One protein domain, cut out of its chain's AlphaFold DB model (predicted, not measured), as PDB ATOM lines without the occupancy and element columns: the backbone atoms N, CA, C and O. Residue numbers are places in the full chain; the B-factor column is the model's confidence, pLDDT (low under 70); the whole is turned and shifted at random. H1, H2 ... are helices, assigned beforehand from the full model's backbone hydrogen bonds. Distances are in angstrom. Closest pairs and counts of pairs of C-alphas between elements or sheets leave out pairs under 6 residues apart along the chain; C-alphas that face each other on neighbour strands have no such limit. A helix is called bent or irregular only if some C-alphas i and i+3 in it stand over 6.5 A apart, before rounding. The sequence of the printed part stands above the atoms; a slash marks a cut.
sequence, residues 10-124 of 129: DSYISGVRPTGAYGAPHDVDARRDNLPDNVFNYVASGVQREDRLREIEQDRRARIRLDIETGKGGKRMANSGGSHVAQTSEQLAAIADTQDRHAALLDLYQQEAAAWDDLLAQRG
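AT A GLANCE: This is residues 10 to 124 of the 129 residues of an uncharacterized protein of Angomonas deanei (UniProt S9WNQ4). Two long helices, H3 and H4, form a wide open V, joined at its point by a loop and touching nowhere along their lengths. The short helix H1 and the link that follows it lie in the gap between the two arms, and the short H2 folds back beside the first residues of H3. The printed part has 115 residues with four named helices, in the order H1, H2, H3, H4, and no named strand; the class is all helix. The whole is extended, with a radius of gyration of the C-alphas of 21.0 A, and elongated, spanning 69 by 36 by 21 A.

IN THESE COORDINATES: H1 takes residues 10 to 14 and begins at C-alpha 10, at (124.729, 156.792, 201.006). Residues 15 to 28 hold no named element. H2 takes residues 29 to 34 and is irregular: C-alphas 30 and 33 are 7.7 A apart. H3 takes residues 37 to 69 and measures 47.3 A from first to last C-alpha, beginning at (132.687, 169.473, 183.266). H4, the longest helix, takes residues 81 to 121, measures 59.7 A and ends at C-alpha 121, at (99.244, 156.168, 199.673).

HOW THE PARTS SIT: H1 touches no helix; it is apart from H2 and from H3. H1 and H4 are only just apart, with their closest C-alphas 8.3 A from each other. H2 and H3 are close but not clearly touching, with 2 pairs of C-alphas within 8 A; the closest C-alphas are those of Arg 32 and Phe 40, 6.4 A apart. Their lines stand at a shallow tilt of 16 degrees, opposite ways, though the line of H2 is a rough one. H3 and H4 are apart, and so are H2 and H4. In H1 and H3 every O i to N i+4 pair is within hydrogen-bond range; in H4 36 of 37 are, and in H2 0 of 2, beside 2 of 3 O i to N i+3 pairs.

THE WHOLE: The two C-alphas farthest apart are those of Lys 75 and Gly 124, at 70.0 A. The printed part, residues 10 to 124 of a chain of 129, has no cut. The link from H1 to H2, with 14 residues, and that from H3 to H4, with 11, are long; the link from H2 to H3, with 2, is tight. Residues 58 to 63 of H3 stand free, as do residues 78 to 94, of which 81 to 94 belong to H4, and residues 106 to 124, of which 106 to 121 belong to H4. The mean pLDDT of the printed part is 73.6, and 43 residues are under 70, among them residues 18 to 26 and residues 71 to 96.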
ATOM      1  N   ASP A  10     125.007 156.396 199.623       68.06
ATOM      2  CA  ASP A  10     124.729 156.792 201.006       68.06
ATOM      3  C   ASP A  10     125.955 156.726 201.910       68.06
ATOM      4  O   ASP A  10     125.993 157.447 202.902       68.06
ATOM      5  N   SER A  11     126.981 155.937 201.578       68.12
ATOM      6  CA  SER A  11     128.215 155.885 202.377       68.12
ATOM      7  C   SER A  11     128.957 157.227 202.392       68.12
ATOM      8  O   SER A  11     129.555 157.611 203.398       68.12
ATOM      9  N   TYR A  12     128.861 157.999 201.304       69.25
ATOM     10  CA  TYR A  12     129.433 159.346 201.218       69.25
ATOM     11  C   TYR A  12     128.571 160.402 201.914       69.25
ATOM     12  O   TYR A  12     129.104 161.399 202.392       69.25
ATOM     13  N   ILE A  13     127.252 160.195 201.968       70.69
ATOM     14  CA  ILE A  13     126.303 161.127 202.597       70.69
ATOM     15  C   ILE A  13     126.276 160.924 204.116       70.69
ATOM     16  O   ILE A  13     126.333 161.887 204.872       70.69
ATOM     17  N   SER A  14     126.207 159.671 204.561       70.38
ATOM     18  CA  SER A  14     126.153 159.293 205.976       70.38
ATOM     19  C   SER A  14     127.526 159.279 206.651       70.38
ATOM     20  O   SER A  14     127.609 159.287 207.876       70.38
ATOM     21  N   GLY A  15     128.612 159.214 205.869       69.06
ATOM     22  CA  GLY A  15     129.973 159.027 206.374       69.06
ATOM     23  C   GLY A  15     130.242 157.626 206.938       69.06
ATOM     24  O   GLY A  15     131.371 157.340 207.339       69.06
ATOM     25  N   VAL A  16     129.239 156.742 206.957       68.56
ATOM     26  CA  VAL A  16     129.376 155.359 207.415       68.56
ATOM     27  C   VAL A  16     129.812 154.498 206.238       68.56
ATOM     28  O   VAL A  16     129.175 154.467 205.188       68.56
ATOM     29  N   ARG A  17     130.943 153.809 206.409       74.19
ATOM     30  CA  ARG A  17     131.566 152.975 205.377       74.19
ATOM     31  C   ARG A  17     131.593 151.512 205.852       74.19
ATOM     32  O   ARG A  17     132.613 151.042 206.351       74.19
ATOM     33  N   PRO A  18     130.467 150.786 205.744       61.97
ATOM     34  CA  PRO A  18     130.308 149.444 206.321       61.97
ATOM     35  C   PRO A  18     131.234 148.385 205.698       61.97
ATOM     36  O   PRO A  18     131.550 147.386 206.339       61.97
ATOM     37  N   THR A  19     131.710 148.600 204.467       63.94
ATOM     38  CA  THR A  19     132.649 147.707 203.765       63.94
ATOM     39  C   THR A  19     134.128 148.044 204.002       63.94
ATOM     40  O   THR A  19     135.002 147.324 203.512       63.94
ATOM     41  N   GLY A  20     134.446 149.090 204.779       66.56
ATOM     42  CA  GLY A  20     135.812 149.416 205.201       66.56
ATOM     43  C   GLY A  20     136.179 150.895 205.061       66.56
ATOM     44  O   GLY A  20     135.334 151.773 205.091       66.56
ATOM     45  N   ALA A  21     137.472 151.197 204.909       68.56
ATOM     46  CA  ALA A  21     137.969 152.581 204.905       68.56
ATOM     47  C   ALA A  21     137.520 153.422 203.689       68.56
ATOM     48  O   ALA A  21     137.601 154.651 203.714       68.56
ATOM     49  N   TYR A  22     137.047 152.778 202.623       69.50
ATOM     50  CA  TYR A  22     136.669 153.418 201.363       69.50
ATOM     51  C   TYR A  22     135.148 153.407 201.204       69.50
ATOM     52  O   TYR A  22     134.505 152.445 201.619       69.50
ATOM     53  N   GLY A  23     134.577 154.463 200.618       66.06
ATOM     54  CA  GLY A  23     133.162 154.467 200.241       66.06
ATOM     55  C   GLY A  23     132.886 153.417 199.165       66.06
ATOM     56  O   GLY A  23     133.820 152.803 198.629       66.06
ATOM     57  N   ALA A  24     131.617 153.193 198.836       67.12
ATOM     58  CA  ALA A  24     131.280 152.292 197.740       67.12
ATOM     59  C   ALA A  24     131.915 152.747 196.413       67.12
ATOM     60  O   ALA A  24     132.090 153.957 196.201       67.12
ATOM     61  N   PRO A  25     132.279 151.802 195.526       66.69
ATOM     62  CA  PRO A  25     132.778 152.134 194.200       66.69
ATOM     63  C   PRO A  25     131.743 152.999 193.476       66.69
ATOM     64  O   PRO A  25     130.577 152.629 193.351       66.69
ATOM     65  N   HIS A  26     132.168 154.189 193.061       67.56
ATOM     66  CA  HIS A  26     131.288 155.164 192.441       67.56
ATOM     67  C   HIS A  26     131.518 155.134 190.931       67.56
ATOM     68  O   HIS A  26     132.587 155.516 190.466       67.56
ATOM     69  N   ASP A  27     130.515 154.719 190.156       71.81
ATOM     70  CA  ASP A  27     130.558 154.904 188.705       71.81
ATOM     71  C   ASP A  27     130.323 156.391 188.407       71.81
ATOM     72  O   ASP A  27     129.240 156.940 188.657       71.81
ATOM     73  N   VAL A  28     131.389 157.071 187.992       69.88
ATOM     74  CA  VAL A  28     131.361 158.505 187.700       69.88
ATOM     75  C   VAL A  28     130.798 158.745 186.304       69.88
ATOM     76  O   VAL A  28     130.049 159.705 186.115       69.88
ATOM     77  N   ASP A  29     131.065 157.842 185.360       74.00
ATOM     78  CA  ASP A  29     130.658 157.969 183.959       74.00
ATOM     79  C   ASP A  29     129.137 157.887 183.809       74.00
ATOM     80  O   ASP A  29     128.553 158.651 183.039       74.00
ATOM     81  N   ALA A  30     128.466 157.099 184.654       72.00
ATOM     82  CA  ALA A  30     127.005 157.079 184.753       72.00
ATOM     83  C   ALA A  30     126.372 158.446 185.113       72.00
ATOM     84  O   ALA A  30     125.162 158.631 184.960       72.00
ATOM     85  N   ARG A  31     127.153 159.414 185.619       65.38
ATOM     86  CA  ARG A  31     126.675 160.754 186.020       65.38
ATOM     87  C   ARG A  31     127.147 161.881 185.110       65.38
ATOM     88  O   ARG A  31     126.756 163.022 185.357       65.38
ATOM     89  N   ARG A  32     127.962 161.582 184.094       73.31
ATOM     90  CA  ARG A  32     128.589 162.577 183.215       73.31
ATOM     91  C   ARG A  32     127.578 163.554 182.624       73.31
ATOM     92  O   ARG A  32     127.768 164.759 182.724       73.31
ATOM     93  N   ASP A  33     126.467 163.034 182.117       69.44
ATOM     94  CA  ASP A  33     125.459 163.822 181.398       69.44
ATOM     95  C   ASP A  33     124.702 164.825 182.284       69.44
ATOM     96  O   ASP A  33     124.072 165.752 181.781       69.44
ATOM     97  N   ASN A  34     124.767 164.665 183.609       77.62
ATOM     98  CA  ASN A  34     124.043 165.503 184.566       77.62
ATOM     99  C   ASN A  34     124.934 166.542 185.260       77.62
ATOM    100  O   ASN A  34     124.451 167.269 186.131       77.62
ATOM    101  N   LEU A  35     126.232 166.590 184.943       77.12
ATOM    102  CA  LEU A  35     127.204 167.394 185.677       77.12
ATOM    103  C   LEU A  35     127.994 168.316 184.741       77.12
ATOM    104  O   LEU A  35     128.484 167.868 183.709       77.12
ATOM    105  N   PRO A  36     128.184 169.593 185.117       87.94
ATOM    106  CA  PRO A  36     129.148 170.464 184.454       87.94
ATOM    107  C   PRO A  36     130.567 169.876 184.499       87.94
ATOM    108  O   PRO A  36     130.964 169.298 185.515       87.94
ATOM    109  N   ASP A  37     131.355 170.082 183.438       85.50
ATOM    110  CA  ASP A  37     132.687 169.473 183.266       85.50
ATOM    111  C   ASP A  37     133.634 169.711 184.450       85.50
ATOM    112  O   ASP A  37     134.375 168.821 184.861       85.50
ATOM    113  N   ASN A  38     133.611 170.907 185.041       85.94
ATOM    114  CA  ASN A  38     134.435 171.237 186.204       85.94
ATOM    115  C   ASN A  38     134.076 170.385 187.433       85.94
ATOM    116  O   ASN A  38     134.967 169.938 188.155       85.94
ATOM    117  N   VAL A  39     132.784 170.142 187.656       81.00
ATOM    118  CA  VAL A  39     132.288 169.320 188.765       81.00
ATOM    119  C   VAL A  39     132.560 167.846 188.486       81.00
ATOM    120  O   VAL A  39     133.042 167.136 189.367       81.00
ATOM    121  N   PHE A  40     132.312 167.398 187.254       84.31
ATOM    122  CA  PHE A  40     132.593 166.032 186.830       84.31
ATOM    123  C   PHE A  40     134.074 165.684 187.010       84.31
ATOM    124  O   PHE A  40     134.391 164.704 187.677       84.31
ATOM    125  N   ASN A  41     134.981 166.521 186.501       84.56
ATOM    126  CA  ASN A  41     136.423 166.284 186.585       84.56
ATOM    127  C   ASN A  41     136.924 166.256 188.034       84.56
ATOM    128  O   ASN A  41     137.750 165.412 188.387       84.56
ATOM    129  N   TYR A  42     136.400 167.137 188.892       84.62
ATOM    130  CA  TYR A  42     136.719 167.126 190.319       84.62
ATOM    131  C   TYR A  42     136.321 165.793 190.969       84.62
ATOM    132  O   TYR A  42     137.153 165.141 191.602       84.62
ATOM    133  N   VAL A  43     135.081 165.345 190.751       80.50
ATOM    134  CA  VAL A  43     134.575 164.084 191.313       80.50
ATOM    135  C   VAL A  43     135.325 162.880 190.740       80.50
ATOM    136  O   VAL A  43     135.784 162.037 191.509       80.50
ATOM    137  N   ALA A  44     135.526 162.829 189.422       83.50
ATOM    138  CA  ALA A  44     136.271 161.771 188.742       83.50
ATOM    139  C   ALA A  44     137.687 161.620 189.308       83.50
ATOM    140  O   ALA A  44     138.109 160.515 189.642       83.50
ATOM    141  N   SER A  45     138.401 162.734 189.495       85.25
ATOM    142  CA  SER A  45     139.745 162.712 190.077       85.25
ATOM    143  C   SER A  45     139.761 162.202 191.525       85.25
ATOM    144  O   SER A  45     140.679 161.475 191.916       85.25
ATOM    145  N   GLY A  46     138.731 162.533 192.313       82.31
ATOM    146  CA  GLY A  46     138.572 162.062 193.687       82.31
ATOM    147  C   GLY A  46     138.357 160.550 193.761       82.31
ATOM    148  O   GLY A  46     139.049 159.875 194.523       82.31
ATOM    149  N   VAL A  47     137.468 160.021 192.916       80.25
ATOM    150  CA  VAL A  47     137.178 158.581 192.832       80.25
ATOM    151  C   VAL A  47     138.401 157.800 192.357       80.25
ATOM    152  O   VAL A  47     138.814 156.857 193.024       80.25
ATOM    153  N   GLN A  48     139.079 158.261 191.301       83.12
ATOM    154  CA  GLN A  48     140.316 157.631 190.821       83.12
ATOM    155  C   GLN A  48     141.404 157.571 191.902       83.12
ATOM    156  O   GLN A  48     142.173 156.611 191.973       83.12
ATOM    157  N   ARG A  49     141.500 158.597 192.756       84.81
ATOM    158  CA  ARG A  49     142.440 158.605 193.882       84.81
ATOM    159  C   ARG A  49     142.046 157.595 194.959       84.81
ATOM    160  O   ARG A  49     142.928 156.910 195.472       84.81
ATOM    161  N   GLU A  50     140.767 157.516 195.319       80.19
ATOM    162  CA  GLU A  50     140.284 156.523 196.286       80.19
ATOM    163  C   GLU A  50     140.482 155.090 195.773       80.19
ATOM    164  O   GLU A  50     140.954 154.247 196.536       80.19
ATOM    165  N   ASP A  51     140.228 154.826 194.489       81.62
ATOM    166  CA  ASP A  51     140.424 153.505 193.885       81.62
ATOM    167  C   ASP A  51     141.896 153.077 193.910       81.62
ATOM    168  O   ASP A  51     142.204 151.974 194.362       81.62
ATOM    169  N   ARG A  52     142.830 153.978 193.570       84.44
ATOM    170  CA  ARG A  52     144.275 153.703 193.710       84.44
ATOM    171  C   ARG A  52     144.670 153.372 195.146       84.44
ATOM    172  O   ARG A  52     145.475 152.475 195.379       84.44
ATOM    173  N   LEU A  53     144.141 154.108 196.126       83.31
ATOM    174  CA  LEU A  53     144.425 153.826 197.535       83.31
ATOM    175  C   LEU A  53     143.870 152.459 197.948       83.31
ATOM    176  O   LEU A  53     144.538 151.733 198.686       83.31
ATOM    177  N   ARG A  54     142.682 152.098 197.450       80.94
ATOM    178  CA  ARG A  54     142.066 150.791 197.687       80.94
ATOM    179  C   ARG A  54     142.925 149.663 197.111       80.94
ATOM    180  O   ARG A  54     143.168 148.693 197.826       80.94
ATOM    181  N   GLU A  55     143.420 149.804 195.882       83.25
ATOM    182  CA  GLU A  55     144.336 148.841 195.249       83.25
ATOM    183  C   GLU A  55     145.627 148.668 196.058       83.25
ATOM    184  O   GLU A  55     145.999 147.544 196.387       83.25
ATOM    185  N   ILE A  56     146.266 149.768 196.475       83.88
ATOM    186  CA  ILE A  56     147.495 149.725 197.287       83.88
ATOM    187  C   ILE A  56     147.274 148.962 198.601       83.88
ATOM    188  O   ILE A  56     148.117 148.158 199.008       83.88
ATOM    189  N   GLU A  57     146.155 149.200 199.287       80.25
ATOM    190  CA  GLU A  57     145.849 148.507 200.540       80.25
ATOM    191  C   GLU A  57     145.503 147.028 200.309       80.25
ATOM    192  O   GLU A  57     145.906 146.174 201.105       80.25
ATOM    193  N   GLN A  58     144.806 146.691 199.218       80.88
ATOM    194  CA  GLN A  58     144.553 145.299 198.835       80.88
ATOM    195  C   GLN A  58     145.856 144.556 198.517       80.88
ATOM    196  O   GLN A  58     146.065 143.462 199.046       80.88
ATOM    197  N   ASP A  59     146.767 145.177 197.769       82.44
ATOM    198  CA  ASP A  59     148.102 144.647 197.482       82.44
ATOM    199  C   ASP A  59     148.916 144.443 198.761       82.44
ATOM    200  O   ASP A  59     149.546 143.399 198.952       82.44
ATOM    201  N   ARG A  60     148.882 145.415 199.682       79.31
ATOM    202  CA  ARG A  60     149.549 145.299 200.985       79.31
ATOM    203  C   ARG A  60     149.009 144.106 201.771       79.31
ATOM    204  O   ARG A  60     149.791 143.323 202.308       79.31
ATOM    205  N   ARG A  61     147.685 143.933 201.814       77.69
ATOM    206  CA  ARG A  61     147.033 142.795 202.482       77.69
ATOM    207  C   ARG A  61     147.375 141.466 201.816       77.69
ATOM    208  O   ARG A  61     147.632 140.497 202.527       77.69
ATOM    209  N   ALA A  62     147.405 141.415 200.487       78.69
ATOM    210  CA  ALA A  62     147.785 140.222 199.740       78.69
ATOM    211  C   ALA A  62     149.237 139.817 200.034       78.69
ATOM    212  O   ALA A  62     149.498 138.649 200.314       78.69
ATOM    213  N   ARG A  63     150.166 140.784 200.078       75.69
ATOM    214  CA  ARG A  63     151.568 140.542 200.463       75.69
ATOM    215  C   ARG A  63     151.690 140.006 201.885       75.69
ATOM    216  O   ARG A  63     152.380 139.018 202.092       75.69
ATOM    217  N   ILE A  64     150.975 140.601 202.844       73.12
ATOM    218  CA  ILE A  64     150.960 140.122 204.235       73.12
ATOM    219  C   ILE A  64     150.446 138.677 204.311       73.12
ATOM    220  O   ILE A  64     151.050 137.855 204.995       73.12
ATOM    221  N   ARG A  65     149.360 138.346 203.596       75.31
ATOM    222  CA  ARG A  65     148.838 136.968 203.538       75.31
ATOM    223  C   ARG A  65     149.870 136.000 202.962       75.31
ATOM    224  O   ARG A  65     150.115 134.960 203.562       75.31
ATOM    225  N   LEU A  66     150.531 136.379 201.870       76.19
ATOM    226  CA  LEU A  66     151.569 135.568 201.234       76.19
ATOM    227  C   LEU A  66     152.785 135.366 202.157       76.19
ATOM    228  O   LEU A  66     153.309 134.258 202.256       76.19
ATOM    229  N   ASP A  67     153.213 136.393 202.894       72.81
ATOM    230  CA  ASP A  67     154.318 136.299 203.861       72.81
ATOM    231  C   ASP A  67     153.995 135.374 205.049       72.81
ATOM    232  O   ASP A  67     154.887 134.689 205.571       72.81
ATOM    233  N   ILE A  68     152.725 135.337 205.469       72.75
ATOM    234  CA  ILE A  68     152.217 134.414 206.492       72.75
ATOM    235  C   ILE A  68     152.198 132.980 205.943       72.75
ATOM    236  O   ILE A  68     152.751 132.081 206.574       72.75
ATOM    237  N   GLU A  69     151.616 132.770 204.760       71.81
ATOM    238  CA  GLU A  69     151.476 131.449 204.129       71.81
ATOM    239  C   GLU A  69     152.825 130.826 203.748       71.81
ATOM    240  O   GLU A  69     153.027 129.623 203.901       71.81
ATOM    241  N   THR A  70     153.790 131.636 203.306       73.38
ATOM    242  CA  THR A  70     155.128 131.160 202.917       73.38
ATOM    243  C   THR A  70     156.077 130.946 204.100       73.38
ATOM    244  O   THR A  70     157.230 130.558 203.899       73.38
ATOM    245  N   GLY A  71     155.636 131.201 205.340       59.81
ATOM    246  CA  GLY A  71     156.388 130.920 206.571       59.81
ATOM    247  C   GLY A  71     157.670 131.741 206.771       59.81
ATOM    248  O   GLY A  71     158.330 131.617 207.806       59.81
ATOM    249  N   LYS A  72     158.034 132.618 205.826       57.06
ATOM    250  CA  LYS A  72     159.241 133.461 205.887       57.06
ATOM    251  C   LYS A  72     159.107 134.629 206.876       57.06
ATOM    252  O   LYS A  72     160.125 135.167 207.312       57.06
ATOM    253  N   GLY A  73     157.884 134.985 207.289       52.03
ATOM    254  CA  GLY A  73     157.605 136.072 208.239       52.03
ATOM    255  C   GLY A  73     157.614 135.692 209.730       52.03
ATOM    256  O   GLY A  73     157.676 136.578 210.586       52.03
ATOM    257  N   GLY A  74     157.604 134.397 210.076       51.41
ATOM    258  CA  GLY A  74     157.310 133.928 211.442       51.41
ATOM    259  C   GLY A  74     158.301 134.356 212.535       51.41
ATOM    260  O   GLY A  74     157.923 134.452 213.698       51.41
ATOM    261  N   LYS A  75     159.558 134.666 212.187       54.12
ATOM    262  CA  LYS A  75     160.593 135.046 213.174       54.12
ATOM    263  C   LYS A  75     160.753 136.553 213.395       54.12
ATOM    264  O   LYS A  75     161.328 136.941 214.406       54.12
ATOM    265  N   ARG A  76     160.259 137.412 212.494       52.66
ATOM    266  CA  ARG A  76     160.357 138.881 212.656       52.66
ATOM    267  C   ARG A  76     159.138 139.496 213.349       52.66
ATOM    268  O   ARG A  76     159.288 140.515 214.010       52.66
ATOM    269  N   MET A  77     157.976 138.846 213.280       51.09
ATOM    270  CA  MET A  77     156.744 139.326 213.928       51.09
ATOM    271  C   MET A  77     156.748 139.164 215.459       51.09
ATOM    272  O   MET A  77     156.007 139.856 216.152       51.09
ATOM    273  N   ALA A  78     157.601 138.291 216.008       50.56
ATOM    274  CA  ALA A  78     157.648 138.010 217.445       50.56
ATOM    275  C   ALA A  78     158.201 139.174 218.299       50.56
ATOM    276  O   ALA A  78     157.886 139.250 219.482       50.56
ATOM    277  N   ASN A  79     158.954 140.116 217.713       45.91
ATOM    278  CA  ASN A  79     159.549 141.245 218.448       45.91
ATOM    279  C   ASN A  79     158.809 142.590 218.287       45.91
ATOM    280  O   ASN A  79     159.248 143.586 218.853       45.91
ATOM    281  N   SER A  80     157.678 142.641 217.568       50.50
ATOM    282  CA  SER A  80     156.823 143.844 217.454       50.50
ATOM    283  C   SER A  80     155.424 143.669 218.073       50.50
ATOM    284  O   SER A  80     154.551 144.522 217.901       50.50
ATOM    285  N   GLY A  81     155.192 142.557 218.783       45.12
ATOM    286  CA  GLY A  81     153.863 142.069 219.176       45.12
ATOM    287  C   GLY A  81     153.074 142.946 220.156       45.12
ATOM    288  O   GLY A  81     151.850 142.876 220.163       45.12
ATOM    289  N   GLY A  82     153.726 143.815 220.934       49.25
ATOM    290  CA  GLY A  82     153.030 144.675 221.903       49.25
ATOM    291  C   GLY A  82     152.200 145.794 221.261       49.25
ATOM    292  O   GLY A  82     151.086 146.068 221.694       49.25
ATOM    293  N   SER A  83     152.713 146.414 220.193       51.28
ATOM    294  CA  SER A  83     152.027 147.512 219.494       51.28
ATOM    295  C   SER A  83     150.988 146.993 218.500       51.28
ATOM    296  O   SER A  83     149.905 147.562 218.395       51.28
ATOM    297  N   HIS A  84     151.273 145.877 217.821       49.19
ATOM    298  CA  HIS A  84     150.392 145.355 216.779       49.19
ATOM    299  C   HIS A  84     149.086 144.769 217.345       49.19
ATOM    300  O   HIS A  84     148.045 144.927 216.713       49.19
ATOM    301  N   VAL A  85     149.113 144.147 218.533       52.09
ATOM    302  CA  VAL A  85     147.908 143.588 219.178       52.09
ATOM    303  C   VAL A  85     146.958 144.697 219.643       52.09
ATOM    304  O   VAL A  85     145.760 144.623 219.370       52.09
ATOM    305  N   ALA A  86     147.492 145.762 220.253       51.84
ATOM    306  CA  ALA A  86     146.712 146.935 220.653       51.84
ATOM    307  C   ALA A  86     146.084 147.647 219.437       51.84
ATOM    308  O   ALA A  86     144.902 147.990 219.445       51.84
ATOM    309  N   GLN A  87     146.849 147.775 218.350       53.94
ATOM    310  CA  GLN A  87     146.370 148.373 217.105       53.94
ATOM    311  C   GLN A  87     145.297 147.508 216.425       53.94
ATOM    312  O   GLN A  87     144.343 148.037 215.860       53.94
ATOM    313  N   THR A  88     145.398 146.176 216.513       57.44
ATOM    314  CA  THR A  88     144.354 145.277 216.000       57.44
ATOM    315  C   THR A  88     143.090 145.294 216.852       57.44
ATOM    316  O   THR A  88     142.001 145.249 216.291       57.44
ATOM    317  N   SER A  89     143.193 145.412 218.182       58.53
ATOM    318  CA  SER A  89     142.007 145.535 219.041       58.53
ATOM    319  C   SER A  89     141.278 146.860 218.831       58.53
ATOM    320  O   SER A  89     140.053 146.879 218.791       58.53
ATOM    321  N   GLU A  90     142.019 147.952 218.631       61.09
ATOM    322  CA  GLU A  90     141.446 149.265 218.325       61.09
ATOM    323  C   GLU A  90     140.764 149.269 216.948       61.09
ATOM    324  O   GLU A  90     139.650 149.769 216.807       61.09
ATOM    325  N   GLN A  91     141.367 148.617 215.947       60.69
ATOM    326  CA  GLN A  91     140.742 148.421 214.635       60.69
ATOM    327  C   GLN A  91     139.466 147.573 214.713       60.69
ATOM    328  O   GLN A  91     138.486 147.904 214.053       60.69
ATOM    329  N   LEU A  92     139.447 146.508 215.519       60.84
ATOM    330  CA  LEU A  92     138.252 145.678 215.707       60.84
ATOM    331  C   LEU A  92     137.130 146.436 216.427       60.84
ATOM    332  O   LEU A  92     135.975 146.322 216.024       60.84
ATOM    333  N   ALA A  93     137.461 147.243 217.440       62.56
ATOM    334  CA  ALA A  93     136.494 148.095 218.129       62.56
ATOM    335  C   ALA A  93     135.912 149.168 217.193       62.56
ATOM    336  O   ALA A  93     134.701 149.372 217.171       62.56
ATOM    337  N   ALA A  94     136.753 149.793 216.363       65.25
ATOM    338  CA  ALA A  94     136.301 150.743 215.350       65.25
ATOM    339  C   ALA A  94     135.391 150.079 214.302       65.25
ATOM    340  O   ALA A  94     134.390 150.667 213.901       65.25
ATOM    341  N   ILE A  95     135.697 148.845 213.883       66.56
ATOM    342  CA  ILE A  95     134.839 148.078 212.970       66.56
ATOM    343  C   ILE A  95     133.481 147.788 213.621       66.56
ATOM    344  O   ILE A  95     132.457 148.012 212.979       66.56
ATOM    345  N   ALA A  96     133.455 147.348 214.881       68.06
ATOM    346  CA  ALA A  96     132.210 147.085 215.603       68.06
ATOM    347  C   ALA A  96     131.332 148.346 215.703       68.06
ATOM    348  O   ALA A  96     130.170 148.320 215.315       68.06
ATOM    349  N   ASP A  97     131.918 149.485 216.080       76.12
ATOM    350  CA  ASP A  97     131.214 150.772 216.145       76.12
ATOM    351  C   ASP A  97     130.673 151.211 214.766       76.12
ATOM    352  O   ASP A  97     129.542 151.684 214.639       76.12
ATOM    353  N   THR A  98     131.424 150.984 213.679       73.69
ATOM    354  CA  THR A  98     130.904 151.253 212.323       73.69
ATOM    355  C   THR A  98     129.758 150.330 211.916       73.69
ATOM    356  O   THR A  98     128.858 150.774 211.202       73.69
ATOM    357  N   GLN A  99     129.766 149.070 212.359       75.62
ATOM    358  CA  GLN A  99     128.689 148.116 212.088       75.62
ATOM    359  C   GLN A  99     127.419 148.484 212.855       75.62
ATOM    360  O   GLN A  99     126.345 148.511 212.255       75.62
ATOM    361  N   ASP A 100     127.547 148.854 214.128       78.50
ATOM    362  CA  ASP A 100     126.425 149.289 214.961       78.50
ATOM    363  C   ASP A 100     125.785 150.568 214.406       78.50
ATOM    364  O   ASP A 100     124.564 150.655 214.250       78.50
ATOM    365  N   ARG A 101     126.608 151.545 214.003       79.25
ATOM    366  CA  ARG A 101     126.119 152.762 213.339       79.25
ATOM    367  C   ARG A 101     125.442 152.475 212.003       79.25
ATOM    368  O   ARG A 101     124.437 153.109 211.684       79.25
ATOM    369  N   HIS A 102     125.968 151.533 211.223       79.44
ATOM    370  CA  HIS A 102     125.341 151.121 209.970       79.44
ATOM    371  C   HIS A 102     123.978 150.456 210.204       79.44
ATOM    372  O   HIS A 102     123.024 150.770 209.497       79.44
ATOM    373  N   ALA A 103     123.863 149.591 211.215       82.19
ATOM    374  CA  ALA A 103     122.593 148.976 211.591       82.19
ATOM    375  C   ALA A 103     121.559 150.033 212.014       82.19
ATOM    376  O   ALA A 103     120.445 150.043 211.495       82.19
ATOM    377  N   ALA A 104     121.956 150.991 212.857       83.94
ATOM    378  CA  ALA A 104     121.082 152.088 213.271       83.94
ATOM    379  C   ALA A 104     120.616 152.966 212.090       83.94
ATOM    380  O   ALA A 104     119.461 153.394 212.049       83.94
ATOM    381  N   LEU A 105     121.489 153.225 211.108       84.00
ATOM    382  CA  LEU A 105     121.119 153.958 209.891       84.00
ATOM    383  C   LEU A 105     120.144 153.178 209.008       84.00
ATOM    384  O   LEU A 105     119.216 153.771 208.460       84.00
ATOM    385  N   LEU A 106     120.340 151.865 208.866       85.38
ATOM    386  CA  LEU A 106     119.422 151.014 208.114       85.38
ATOM    387  C   LEU A 106     118.018 151.037 208.719       85.38
ATOM    388  O   LEU A 106     117.049 151.198 207.979       85.38
ATOM    389  N   ASP A 107     117.913 150.934 210.043       87.62
ATOM    390  CA  ASP A 107     116.628 151.003 210.742       87.62
ATOM    391  C   ASP A 107     115.938 152.353 210.510       87.62
ATOM    392  O   ASP A 107     114.739 152.404 210.227       87.62
ATOM    393  N   LEU A 108     116.700 153.451 210.552       87.69
ATOM    394  CA  LEU A 108     116.178 154.789 210.282       87.69
ATOM    395  C   LEU A 108     115.659 154.919 208.843       87.69
ATOM    396  O   LEU A 108     114.546 155.403 208.637       87.69
ATOM    397  N   TYR A 109     116.407 154.435 207.849       85.94
ATOM    398  CA  TYR A 109     115.960 154.462 206.454       85.94
ATOM    399  C   TYR A 109     114.732 153.585 206.203       85.94
ATOM    400  O   TYR A 109     113.882 153.945 205.388       85.94
ATOM    401  N   GLN A 110     114.603 152.455 206.899       87.69
ATOM    402  CA  GLN A 110     113.409 151.615 206.808       87.69
ATOM    403  C   GLN A 110     112.175 152.317 207.380       87.69
ATOM    404  O   GLN A 110     111.118 152.297 206.748       87.69
ATOM    405  N   GLN A 111     112.312 152.969 208.537       89.31
ATOM    406  CA  GLN A 111     111.233 153.752 209.145       89.31
ATOM    407  C   GLN A 111     110.813 154.916 208.245       89.31
ATOM    408  O   GLN A 111     109.623 155.128 208.014       89.31
ATOM    409  N   GLU A 112     111.785 155.641 207.691       87.62
ATOM    410  CA  GLU A 112     111.513 156.757 206.792       87.62
ATOM    411  C   GLU A 112     110.826 156.280 205.503       87.62
ATOM    412  O   GLU A 112     109.852 156.885 205.059       87.62
ATOM    413  N   ALA A 113     111.273 155.158 204.931       85.56
ATOM    414  CA  ALA A 113     110.643 154.570 203.754       85.56
ATOM    415  C   ALA A 113     109.175 154.195 204.008       85.56
ATOM    416  O   ALA A 113     108.329 154.496 203.169       85.56
ATOM    417  N   ALA A 114     108.864 153.598 205.163       88.44
ATOM    418  CA  ALA A 114     107.487 153.275 205.535       88.44
ATOM    419  C   ALA A 114     106.621 154.539 205.673       88.44
ATOM    420  O   ALA A 114     105.519 154.596 205.134       88.44
ATOM    421  N   ALA A 115     107.148 155.590 206.309       89.81
ATOM    422  CA  ALA A 115     106.445 156.867 206.430       89.81
ATOM    423  C   ALA A 115     106.172 157.515 205.060       89.81
ATOM    424  O   ALA A 115     105.092 158.063 204.825       89.81
ATOM    425  N   TRP A 116     107.131 157.439 204.133       87.00
ATOM    426  CA  TRP A 116     106.945 157.920 202.766       87.00
ATOM    427  C   TRP A 116     105.906 157.109 201.993       87.00
ATOM    428  O   TRP A 116     105.105 157.705 201.270       87.00
ATOM    429  N   ASP A 117     105.889 155.784 202.154       89.19
ATOM    430  CA  ASP A 117     104.889 154.912 201.536       89.19
ATOM    431  C   ASP A 117     103.471 155.269 202.021       89.19
ATOM    432  O   ASP A 117     102.567 155.428 201.196       89.19
ATOM    433  N   ASP A 118     103.289 155.516 203.322       90.00
ATOM    434  CA  ASP A 118     102.006 155.948 203.897       90.00
ATOM    435  C   ASP A 118     101.558 157.319 203.361       90.00
ATOM    436  O   ASP A 118     100.403 157.503 202.961       90.00
ATOM    437  N   LEU A 119     102.470 158.297 203.309       90.00
ATOM    438  CA  LEU A 119     102.181 159.640 202.793       90.00
ATOM    439  C   LEU A 119     101.847 159.637 201.296       90.00
ATOM    440  O   LEU A 119     101.025 160.436 200.837       90.00
ATOM    441  N   LEU A 120     102.482 158.759 200.518       88.75
ATOM    442  CA  LEU A 120     102.176 158.585 199.101       88.75
ATOM    443  C   LEU A 120     100.823 157.896 198.912       88.75
ATOM    444  O   LEU A 120     100.023 158.370 198.101       88.75
ATOM    445  N   ALA A 121     100.522 156.870 199.713       89.19
ATOM    446  CA  ALA A 121      99.244 156.168 199.673       89.19
ATOM    447  C   ALA A 121      98.060 157.103 199.969       89.19
ATOM    448  O   ALA A 121      97.045 157.048 199.273       89.19
ATOM    449  N   GLN A 122      98.211 158.039 200.915       92.50
ATOM    450  CA  GLN A 122      97.208 159.084 201.190       92.50
ATOM    451  C   GLN A 122      96.907 159.970 199.972       92.50
ATOM    452  O   GLN A 122      95.820 160.533 199.863       92.50
ATOM    453  N   ARG A 123      97.859 160.094 199.041       92.12
ATOM    454  CA  ARG A 123      97.707 160.841 197.786       92.12
ATOM    455  C   ARG A 123      97.316 159.950 196.601       92.12
ATOM    456  O   ARG A 123      97.296 160.434 195.473       92.12
ATOM    457  N   GLY A 124      97.021 158.669 196.837       89.56
ATOM    458  CA  GLY A 124      96.727 157.685 195.791       89.56
ATOM    459  C   GLY A 124      97.943 157.314 194.936       89.56
ATOM    460  O   GLY A 124      97.786 156.794 193.833       89.56
TER     461      GLY A 124